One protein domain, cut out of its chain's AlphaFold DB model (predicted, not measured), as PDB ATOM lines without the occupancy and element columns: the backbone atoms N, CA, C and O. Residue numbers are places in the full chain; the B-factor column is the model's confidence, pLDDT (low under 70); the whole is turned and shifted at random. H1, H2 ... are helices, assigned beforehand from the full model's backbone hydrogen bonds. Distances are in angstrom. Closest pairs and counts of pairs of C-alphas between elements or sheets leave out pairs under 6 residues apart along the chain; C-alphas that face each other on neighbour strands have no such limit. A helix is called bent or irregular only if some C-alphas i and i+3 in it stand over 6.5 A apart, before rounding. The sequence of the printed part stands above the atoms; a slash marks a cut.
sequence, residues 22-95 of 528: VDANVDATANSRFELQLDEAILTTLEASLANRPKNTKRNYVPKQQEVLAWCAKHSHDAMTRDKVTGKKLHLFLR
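AT A GLANCE: This is residues 22 to 95 of the 528 residues of the protein "NDC10_II domain-containing protein" of Tilletia indica (UniProt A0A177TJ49). The long helix H1 and the shorter H2 are the two arms of a wide V, joined at its corner by residues 53 and 54; the short H3 lies crosswise beside the later part of H2, after a loop that folds back from the end of H2. Residues 22 to 49 of H1 stick out as a bare arm. The printed part has 74 residues, with three named helices in the order H1, H2, H3 and no named strand, and its class is all helix. It is extended, with a radius of gyration of the C-alphas of 19.3 A, and flat, with spans of 60 by 34 by 16 A.

IN THESE COORDINATES: H1, the longest helix, is residues 22 to 52 and measures 44.8 A from C-alpha 22 at (207.934, 184.182, 293.138) to C-alpha 52 at (220.216, 223.500, 275.592). H2 is residues 55 to 75, 30.6 A long. H2 has a kink of 30 degrees near residue 62 and is only just irregular: C-alphas 60 and 63 are 6.8 A apart. H3 is residues 87 to 95, 12.3 A long, ending at C-alpha 95 at (191.960, 240.172, 275.323).

HOW THE PARTS SIT: H1 touches no helix and is apart from both H2 and H3. H2 and H3 are close but not clearly touching, with 2 pairs of C-alphas within 8 A; the closest C-alphas are those of Val 68 and Phe 93, 7.1 A apart. Their lines are about perpendicular, at 89 degrees. In H1 and H3 every O i to N i+4 pair is within hydrogen-bond range; in H2, 15 of 17 are.

THE WHOLE: The C-alphas farthest apart are those of Val 22 and Arg 95, at 60.9 A. The printed part has no cut. The link from H1 to H2 is tight, and that from H2 to H3, 11 residues, is long. The mean pLDDT of the printed part is 72.7; 24 residues are under 70, among them residues 22 to 31 and 76 to 81.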
ATOM      1  N   VAL A  22     206.623 183.511 293.076       55.62
ATOM      2  CA  VAL A  22     207.934 184.182 293.138       55.62
ATOM      3  C   VAL A  22     208.307 184.774 291.780       55.62
ATOM      4  O   VAL A  22     208.677 185.944 291.724       55.62
ATOM      5  N   ASP A  23     208.156 184.006 290.700       54.00
ATOM      6  CA  ASP A  23     208.485 184.426 289.336       54.00
ATOM      7  C   ASP A  23     207.656 185.670 288.943       54.00
ATOM      8  O   ASP A  23     208.213 186.695 288.557       54.00
ATOM      9  N   ALA A  24     206.338 185.651 289.191       55.97
ATOM     10  CA  ALA A  24     205.459 186.797 288.934       55.97
ATOM     11  C   ALA A  24     205.790 188.041 289.787       55.97
ATOM     12  O   ALA A  24     205.576 189.171 289.344       55.97
ATOM     13  N   ASN A  25     206.317 187.862 291.004       56.84
ATOM     14  CA  ASN A  25     206.745 188.973 291.858       56.84
ATOM     15  C   ASN A  25     208.091 189.568 291.394       56.84
ATOM     16  O   ASN A  25     208.309 190.778 291.497       56.84
ATOM     17  N   VAL A  26     208.982 188.741 290.833       61.00
ATOM     18  CA  VAL A  26     210.209 189.201 290.162       61.00
ATOM     19  C   VAL A  26     209.859 189.995 288.903       61.00
ATOM     20  O   VAL A  26     210.361 191.108 288.754       61.00
ATOM     21  N   ASP A  27     208.942 189.504 288.066       58.72
ATOM     22  CA  ASP A  27     208.473 190.217 286.867       58.72
ATOM     23  C   ASP A  27     207.790 191.551 287.217       58.72
ATOM     24  O   ASP A  27     208.081 192.582 286.610       58.72
ATOM     25  N   ALA A  28     206.938 191.583 288.249       61.19
ATOM     26  CA  ALA A  28     206.329 192.823 288.737       61.19
ATOM     27  C   ALA A  28     207.380 193.836 289.236       61.19
ATOM     28  O   ALA A  28     207.280 195.033 288.953       61.19
ATOM     29  N   THR A  29     208.422 193.358 289.924       68.81
ATOM     30  CA  THR A  29     209.542 194.194 290.390       68.81
ATOM     31  C   THR A  29     210.394 194.702 289.220       68.81
ATOM     32  O   THR A  29     210.827 195.855 289.229       68.81
ATOM     33  N   ALA A  30     210.614 193.876 288.193       67.25
ATOM     34  CA  ALA A  30     211.340 194.249 286.982       67.25
ATOM     35  C   ALA A  30     210.582 195.317 286.176       67.25
ATOM     36  O   ALA A  30     211.170 196.337 285.819       67.25
ATOM     37  N   ASN A  31     209.271 195.139 285.983       63.66
ATOM     38  CA  ASN A  31     208.410 196.119 285.320       63.66
ATOM     39  C   ASN A  31     208.387 197.451 286.084       63.66
ATOM     40  O   ASN A  31     208.624 198.497 285.492       63.66
ATOM     41  N   SER A  32     208.215 197.428 287.412       74.50
ATOM     42  CA  SER A  32     208.257 198.652 288.229       74.50
ATOM     43  C   SER A  32     209.621 199.359 288.177       74.50
ATOM     44  O   SER A  32     209.676 200.588 288.193       74.50
ATOM     45  N   ARG A  33     210.728 198.613 288.054       75.19
ATOM     46  CA  ARG A  33     212.065 199.186 287.833       75.19
ATOM     47  C   ARG A  33     212.211 199.810 286.440       75.19
ATOM     48  O   ARG A  33     212.908 200.812 286.313       75.19
ATOM     49  N   PHE A  34     211.575 199.237 285.421       74.69
ATOM     50  CA  PHE A  34     211.590 199.755 284.051       74.69
ATOM     51  C   PHE A  34     210.749 201.034 283.906       74.69
ATOM     52  O   PHE A  34     211.226 201.998 283.314       74.69
ATOM     53  N   GLU A  35     209.570 201.099 284.535       69.12
ATOM     54  CA  GLU A  35     208.765 202.330 284.661       69.12
ATOM     55  C   GLU A  35     209.583 203.472 285.299       69.12
ATOM     56  O   GLU A  35     209.672 204.564 284.742       69.12
ATOM     57  N   LEU A  36     210.293 203.203 286.405       78.88
ATOM     58  CA  LEU A  36     211.172 204.195 287.044       78.88
ATOM     59  C   LEU A  36     212.314 204.677 286.127       78.88
ATOM     60  O   LEU A  36     212.696 205.844 286.191       78.88
ATOM     61  N   GLN A  37     212.845 203.809 285.260       77.31
ATOM     62  CA  GLN A  37     213.858 204.187 284.264       77.31
ATOM     63  C   GLN A  37     213.271 205.004 283.103       77.31
ATOM     64  O   GLN A  37     213.968 205.854 282.548       77.31
ATOM     65  N   LEU A  38     212.002 204.785 282.743       70.88
ATOM     66  CA  LEU A  38     211.284 205.607 281.767       70.88
ATOM     67  C   LEU A  38     211.028 207.017 282.319       70.88
ATOM     68  O   LEU A  38     211.323 207.992 281.628       70.88
ATOM     69  N   ASP A  39     210.576 207.141 283.570       70.94
ATOM     70  CA  ASP A  39     210.405 208.437 284.241       70.94
ATOM     71  C   ASP A  39     211.740 209.197 284.382       70.94
ATOM     72  O   ASP A  39     211.819 210.389 284.065       70.94
ATOM     73  N   GLU A  40     212.822 208.516 284.776       85.06
ATOM     74  CA  GLU A  40     214.173 209.100 284.836       85.06
ATOM     75  C   GLU A  40     214.656 209.574 283.449       85.06
ATOM     76  O   GLU A  40     215.197 210.678 283.313       85.06
ATOM     77  N   ALA A  41     214.401 208.795 282.391       74.62
ATOM     78  CA  ALA A  41     214.717 209.175 281.014       74.62
ATOM     79  C   ALA A  41     213.891 210.382 280.524       74.62
ATOM     80  O   ALA A  41     214.415 211.239 279.806       74.62
ATOM     81  N   ILE A  42     212.621 210.497 280.930       72.19
ATOM     82  CA  ILE A  42     211.762 211.651 280.621       72.19
ATOM     83  C   ILE A  42     212.291 212.911 281.315       72.19
ATOM     84  O   ILE A  42     212.485 213.938 280.656       72.19
ATOM     85  N   LEU A  43     212.573 212.841 282.620       71.75
ATOM     86  CA  LEU A  43     213.074 213.975 283.403       71.75
ATOM     87  C   LEU A  43     214.427 214.475 282.880       71.75
ATOM     88  O   LEU A  43     214.564 215.659 282.568       71.75
ATOM     89  N   THR A  44     215.398 213.580 282.685       79.31
ATOM     90  CA  THR A  44     216.725 213.942 282.152       79.31
ATOM     91  C   THR A  44     216.651 214.520 280.733       79.31
ATOM     92  O   THR A  44     217.347 215.492 280.424       79.31
ATOM     93  N   THR A  45     215.754 214.013 279.878       74.44
ATOM     94  CA  THR A  45     215.506 214.576 278.536       74.44
ATOM     95  C   THR A  45     214.902 215.984 278.603       74.44
ATOM     96  O   THR A  45     215.290 216.865 277.824       74.44
ATOM     97  N   LEU A  46     213.982 216.238 279.540       70.75
ATOM     98  CA  LEU A  46     213.400 217.565 279.765       70.75
ATOM     99  C   LEU A  46     214.441 218.557 280.304       70.75
ATOM    100  O   LEU A  46     214.535 219.674 279.790       70.75
ATOM    101  N   GLU A  47     215.271 218.156 281.269       75.06
ATOM    102  CA  GLU A  47     216.355 218.994 281.797       75.06
ATOM    103  C   GLU A  47     217.395 219.333 280.724       75.06
ATOM    104  O   GLU A  47     217.720 220.508 280.533       75.06
ATOM    105  N   ALA A  48     217.850 218.347 279.944       75.12
ATOM    106  CA  ALA A  48     218.758 218.570 278.819       75.12
ATOM    107  C   ALA A  48     218.146 219.510 277.762       75.12
ATOM    108  O   ALA A  48     218.832 220.389 277.226       75.12
ATOM    109  N   SER A  49     216.841 219.387 277.498       69.19
ATOM    110  CA  SER A  49     216.106 220.275 276.589       69.19
ATOM    111  C   SER A  49     216.016 221.708 277.126       69.19
ATOM    112  O   SER A  49     216.192 222.665 276.368       69.19
ATOM    113  N   LEU A  50     215.796 221.888 278.432       70.00
ATOM    114  CA  LEU A  50     215.770 223.199 279.089       70.00
ATOM    115  C   LEU A  50     217.163 223.835 279.171       70.00
ATOM    116  O   LEU A  50     217.291 225.046 278.958       70.00
ATOM    117  N   ALA A  51     218.213 223.048 279.415       73.31
ATOM    118  CA  ALA A  51     219.600 223.498 279.401       73.31
ATOM    119  C   ALA A  51     219.984 224.039 278.012       73.31
ATOM    120  O   ALA A  51     220.324 225.222 277.886       73.31
ATOM    121  N   ASN A  52     219.807 223.217 276.972       74.00
ATOM    122  CA  ASN A  52     220.216 223.500 275.592       74.00
ATOM    123  C   ASN A  52     219.298 224.478 274.829       74.00
ATOM    124  O   ASN A  52     219.655 224.921 273.735       74.00
ATOM    125  N   ARG A  53     218.131 224.857 275.379       73.25
ATOM    126  CA  ARG A  53     217.171 225.765 274.719       73.25
ATOM    127  C   ARG A  53     217.850 227.091 274.296       73.25
ATOM    128  O   ARG A  53     218.436 227.752 275.160       73.25
ATOM    129  N   PRO A  54     217.757 227.528 273.019       75.50
ATOM    130  CA  PRO A  54     218.537 228.657 272.506       75.50
ATOM    131  C   PRO A  54     218.364 229.961 273.295       75.50
ATOM    132  O   PRO A  54     217.263 230.306 273.732       75.50
ATOM    133  N   LYS A  55     219.452 230.734 273.430       68.25
ATOM    134  CA  LYS A  55     219.491 231.964 274.250       68.25
ATOM    135  C   LYS A  55     218.417 232.989 273.853       68.25
ATOM    136  O   LYS A  55     217.785 233.569 274.731       68.25
ATOM    137  N   ASN A  56     218.158 233.164 272.552       64.31
ATOM    138  CA  ASN A  56     217.105 234.063 272.059       64.31
ATOM    139  C   ASN A  56     215.694 233.558 272.432       64.31
ATOM    140  O   ASN A  56     214.844 234.336 272.849       64.31
ATOM    141  N   THR A  57     215.463 232.241 272.380       69.69
ATOM    142  CA  THR A  57     214.204 231.618 272.818       69.69
ATOM    143  C   THR A  57     213.981 231.796 274.320       69.69
ATOM    144  O   THR A  57     212.874 232.136 274.728       69.69
ATOM    145  N   LYS A  58     215.018 231.635 275.157       70.06
ATOM    146  CA  LYS A  58     214.914 231.941 276.597       70.06
ATOM    147  C   LYS A  58     214.551 233.419 276.814       70.06
ATOM    148  O   LYS A  58     213.571 233.699 277.496       70.06
ATOM    149  N   ARG A  59     215.266 234.348 276.167       72.12
ATOM    150  CA  ARG A  59     215.029 235.801 276.277       72.12
ATOM    151  C   ARG A  59     213.610 236.225 275.877       72.12
ATOM    152  O   ARG A  59     212.998 237.004 276.595       72.12
ATOM    153  N   ASN A  60     213.095 235.725 274.754       71.19
ATOM    154  CA  ASN A  60     211.845 236.231 274.178       71.19
ATOM    155  C   ASN A  60     210.583 235.594 274.789       71.19
ATOM    156  O   ASN A  60     209.527 236.224 274.782       71.19
ATOM    157  N   TYR A  61     210.673 234.362 275.308       73.38
ATOM    158  CA  TYR A  61     209.507 233.636 275.829       73.38
ATOM    159  C   TYR A  61     209.392 233.651 277.358       73.38
ATOM    160  O   TYR A  61     208.267 233.682 277.847       73.38
ATOM    161  N   VAL A  62     210.490 233.681 278.127       79.62
ATOM    162  CA  VAL A  62     210.408 233.655 279.606       79.62
ATOM    163  C   VAL A  62     209.593 234.826 280.188       79.62
ATOM    164  O   VAL A  62     208.727 234.545 281.014       79.62
ATOM    165  N   PRO A  63     209.747 236.092 279.738       82.12
ATOM    166  CA  PRO A  63     208.911 237.192 280.232       82.12
ATOM    167  C   PRO A  63     207.421 236.978 279.935       82.12
ATOM    168  O   PRO A  63     206.584 237.153 280.815       82.12
ATOM    169  N   LYS A  64     207.086 236.505 278.724       81.56
ATOM    170  CA  LYS A  64     205.700 236.193 278.328       81.56
ATOM    171  C   LYS A  64     205.114 235.038 279.156       81.56
ATOM    172  O   LYS A  64     203.946 235.073 279.520       81.56
ATOM    173  N   GLN A  65     205.924 234.031 279.497       81.56
ATOM    174  CA  GLN A  65     205.510 232.934 280.381       81.56
ATOM    175  C   GLN A  65     205.255 233.423 281.818       81.56
ATOM    176  O   GLN A  65     204.266 233.020 282.420       81.56
ATOM    177  N   GLN A  66     206.102 234.309 282.354       82.81
ATOM    178  CA  GLN A  66     205.904 234.915 283.677       82.81
ATOM    179  C   GLN A  66     204.632 235.773 283.732       82.81
ATOM    180  O   GLN A  66     203.883 235.687 284.700       82.81
ATOM    181  N   GLU A  67     204.355 236.540 282.678       85.25
ATOM    182  CA  GLU A  67     203.161 237.381 282.553       85.25
ATOM    183  C   GLU A  67     201.863 236.550 282.528       85.25
ATOM    184  O   GLU A  67     200.944 236.811 283.307       85.25
ATOM    185  N   VAL A  68     201.817 235.476 281.726       81.50
ATOM    186  CA  VAL A  68     200.682 234.533 281.701       81.50
ATOM    187  C   VAL A  68     200.491 233.837 283.054       81.50
ATOM    188  O   VAL A  68     199.357 233.670 283.495       81.50
ATOM    189  N   LEU A  69     201.572 233.446 283.739       81.69
ATOM    190  CA  LEU A  69     201.486 232.824 285.067       81.69
ATOM    191  C   LEU A  69     200.976 233.804 286.134       81.69
ATOM    192  O   LEU A  69     200.137 233.424 286.950       81.69
ATOM    193  N   ALA A  70     201.409 235.067 286.101       83.69
ATOM    194  CA  ALA A  70     200.912 236.110 286.996       83.69
ATOM    195  C   ALA A  70     199.414 236.397 286.771       83.69
ATOM    196  O   ALA A  70     198.645 236.457 287.733       83.69
ATOM    197  N   TRP A  71     198.970 236.483 285.511       85.06
ATOM    198  CA  TRP A  71     197.547 236.603 285.180       85.06
ATOM    199  C   TRP A  71     196.748 235.355 285.600       85.06
ATOM    200  O   TRP A  71     195.670 235.485 286.180       85.06
ATOM    201  N   CYS A  72     197.282 234.143 285.406       81.19
ATOM    202  CA  CYS A  72     196.643 232.905 285.872       81.19
ATOM    203  C   CYS A  72     196.484 232.870 287.399       81.19
ATOM    204  O   CYS A  72     195.441 232.430 287.883       81.19
ATOM    205  N   ALA A  73     197.471 233.362 288.154       81.06
ATOM    206  CA  ALA A  73     197.411 233.460 289.614       81.06
ATOM    207  C   ALA A  73     196.378 234.485 290.121       81.06
ATOM    208  O   ALA A  73     195.866 234.331 291.227       81.06
ATOM    209  N   LYS A  74     196.041 235.494 289.308       79.19
ATOM    210  CA  LYS A  74     195.002 236.503 289.582       79.19
ATOM    211  C   LYS A  74     193.581 236.019 289.240       79.19
ATOM    212  O   LYS A  74     192.636 236.461 289.885       79.19
ATOM    213  N   HIS A  75     193.421 235.111 288.267       71.44
ATOM    214  CA  HIS A  75     192.107 234.763 287.688       71.44
ATOM    215  C   HIS A  75     191.685 233.279 287.775       71.44
ATOM    216  O   HIS A  75     190.575 232.944 287.363       71.44
ATOM    217  N   SER A  76     192.521 232.361 288.278       64.19
ATOM    218  CA  SER A  76     192.152 230.937 288.428       64.19
ATOM    219  C   SER A  76     191.951 230.541 289.893       64.19
ATOM    220  O   SER A  76     192.912 230.472 290.653       64.19
ATOM    221  N   HIS A  77     190.711 230.211 290.269       55.91
ATOM    222  CA  HIS A  77     190.351 229.802 291.636       55.91
ATOM    223  C   HIS A  77     190.655 228.329 291.972       55.91
ATOM    224  O   HIS A  77     190.712 227.976 293.146       55.91
ATOM    225  N   ASP A  78     190.860 227.468 290.970       64.62
ATOM    226  CA  ASP A  78     191.308 226.085 291.175       64.62
ATOM    227  C   ASP A  78     192.841 226.002 291.156       64.62
ATOM    228  O   ASP A  78     193.480 226.311 290.146       64.62
ATOM    229  N   ALA A  79     193.421 225.531 292.261       61.72
ATOM    230  CA  ALA A  79     194.858 225.349 292.416       61.72
ATOM    231  C   ALA A  79     195.446 224.280 291.475       61.72
ATOM    232  O   ALA A  79     196.594 224.421 291.059       61.72
ATOM    233  N   MET A  80     194.681 223.243 291.110       58.78
ATOM    234  CA  MET A  80     195.185 222.108 290.327       58.78
ATOM    235  C   MET A  80     195.307 222.429 288.828       58.78
ATOM    236  O   MET A  80     196.188 221.909 288.145       58.78
ATOM    237  N   THR A  81     194.455 223.314 288.299       64.56
ATOM    238  CA  THR A  81     194.518 223.773 286.899       64.56
ATOM    239  C   THR A  81     195.022 225.207 286.721       64.56
ATOM    240  O   THR A  81     195.131 225.658 285.575       64.56
ATOM    241  N   ARG A  82     195.369 225.926 287.804       71.62
ATOM    242  CA  ARG A  82     195.863 227.323 287.798       71.62
ATOM    243  C   ARG A  82     196.890 227.581 286.696       71.62
ATOM    244  O   ARG A  82     196.625 228.366 285.787       71.62
ATOM    245  N   ASP A  83     197.993 226.841 286.728       68.94
ATOM    246  CA  ASP A  83     199.172 227.081 285.884       68.94
ATOM    247  C   ASP A  83     199.085 226.378 284.513       68.94
ATOM    248  O   ASP A  83     199.932 226.570 283.639       68.94
ATOM    249  N   LYS A  84     198.025 225.589 284.282       76.44
ATOM    250  CA  LYS A  84     197.765 224.919 283.004       76.44
ATOM    251  C   LYS A  84     197.151 225.902 282.005       76.44
ATOM    252  O   LYS A  84     195.954 226.191 282.051       76.44
ATOM    253  N   VAL A  85     197.968 226.380 281.068       68.56
ATOM    254  CA  VAL A  85     197.506 227.189 279.930       68.56
ATOM    255  C   VAL A  85     196.600 226.342 279.030       68.56
ATOM    256  O   VAL A  85     196.949 225.232 278.631       68.56
ATOM    257  N   THR A  86     195.425 226.873 278.697       76.56
ATOM    258  CA  THR A  86     194.482 226.299 277.725       76.56
ATOM    259  C   THR A  86     194.126 227.365 276.695       76.56
ATOM    260  O   THR A  86     194.231 228.552 276.997       76.56
ATOM    261  N   GLY A  87     193.659 226.982 275.499       68.38
ATOM    262  CA  GLY A  87     193.284 227.957 274.462       68.38
ATOM    263  C   GLY A  87     192.271 229.003 274.955       68.38
ATOM    264  O   GLY A  87     192.439 230.190 274.701       68.38
ATOM    265  N   LYS A  88     191.285 228.592 275.767       76.56
ATOM    266  CA  LYS A  88     190.306 229.510 276.378       76.56
ATOM    267  C   LYS A  88     190.949 230.494 277.366       76.56
ATOM    268  O   LYS A  88     190.643 231.680 277.300       76.56
ATOM    269  N   LYS A  89     191.867 230.034 278.233       78.69
ATOM    270  CA  LYS A  89     192.653 230.928 279.110       78.69
ATOM    271  C   LYS A  89     193.528 231.886 278.297       78.69
ATOM    272  O   LYS A  89     193.613 233.057 278.641       78.69
ATOM    273  N   LEU A  90     194.143 231.404 277.214       79.69
ATOM    274  CA  LEU A  90     195.020 232.204 276.363       79.69
ATOM    275  C   LEU A  90     194.255 233.321 275.637       79.69
ATOM    276  O   LEU A  90     194.706 234.458 275.678       79.69
ATOM    277  N   HIS A  91     193.088 233.044 275.046       78.38
ATOM    278  CA  HIS A  91     192.250 234.095 274.449       78.38
ATOM    279  C   HIS A  91     191.785 235.134 275.480       78.38
ATOM    280  O   HIS A  91     191.737 236.319 275.161       78.38
ATOM    281  N   LEU A  92     191.476 234.709 276.712       80.31
ATOM    282  CA  LEU A  92     191.062 235.622 277.778       80.31
ATOM    283  C   LEU A  92     192.214 236.551 278.202       80.31
ATOM    284  O   LEU A  92     192.051 237.767 278.178       80.31
ATOM    285  N   PHE A  93     193.398 235.983 278.459       84.50
ATOM    286  CA  PHE A  93     194.639 236.723 278.709       84.50
ATOM    287  C   PHE A  93     194.990 237.692 277.569       84.50
ATOM    288  O   PHE A  93     195.310 238.851 277.824       84.50
ATOM    289  N   LEU A  94     194.913 237.240 276.311       83.50
ATOM    290  CA  LEU A  94     195.206 238.086 275.153       83.50
ATOM    291  C   LEU A  94     194.265 239.295 275.104       83.50
ATOM    292  O   LEU A  94     194.738 240.410 274.928       83.50
ATOM    293  N   ARG A  95     192.960 239.094 275.319       81.44
ATOM    294  CA  ARG A  95     191.960 240.172 275.323       81.44
ATOM    295  C   ARG A  95     192.129 241.154 276.486       81.44
ATOM    296  O   ARG A  95     191.883 242.337 276.307       81.44
TER     297      ARG A  95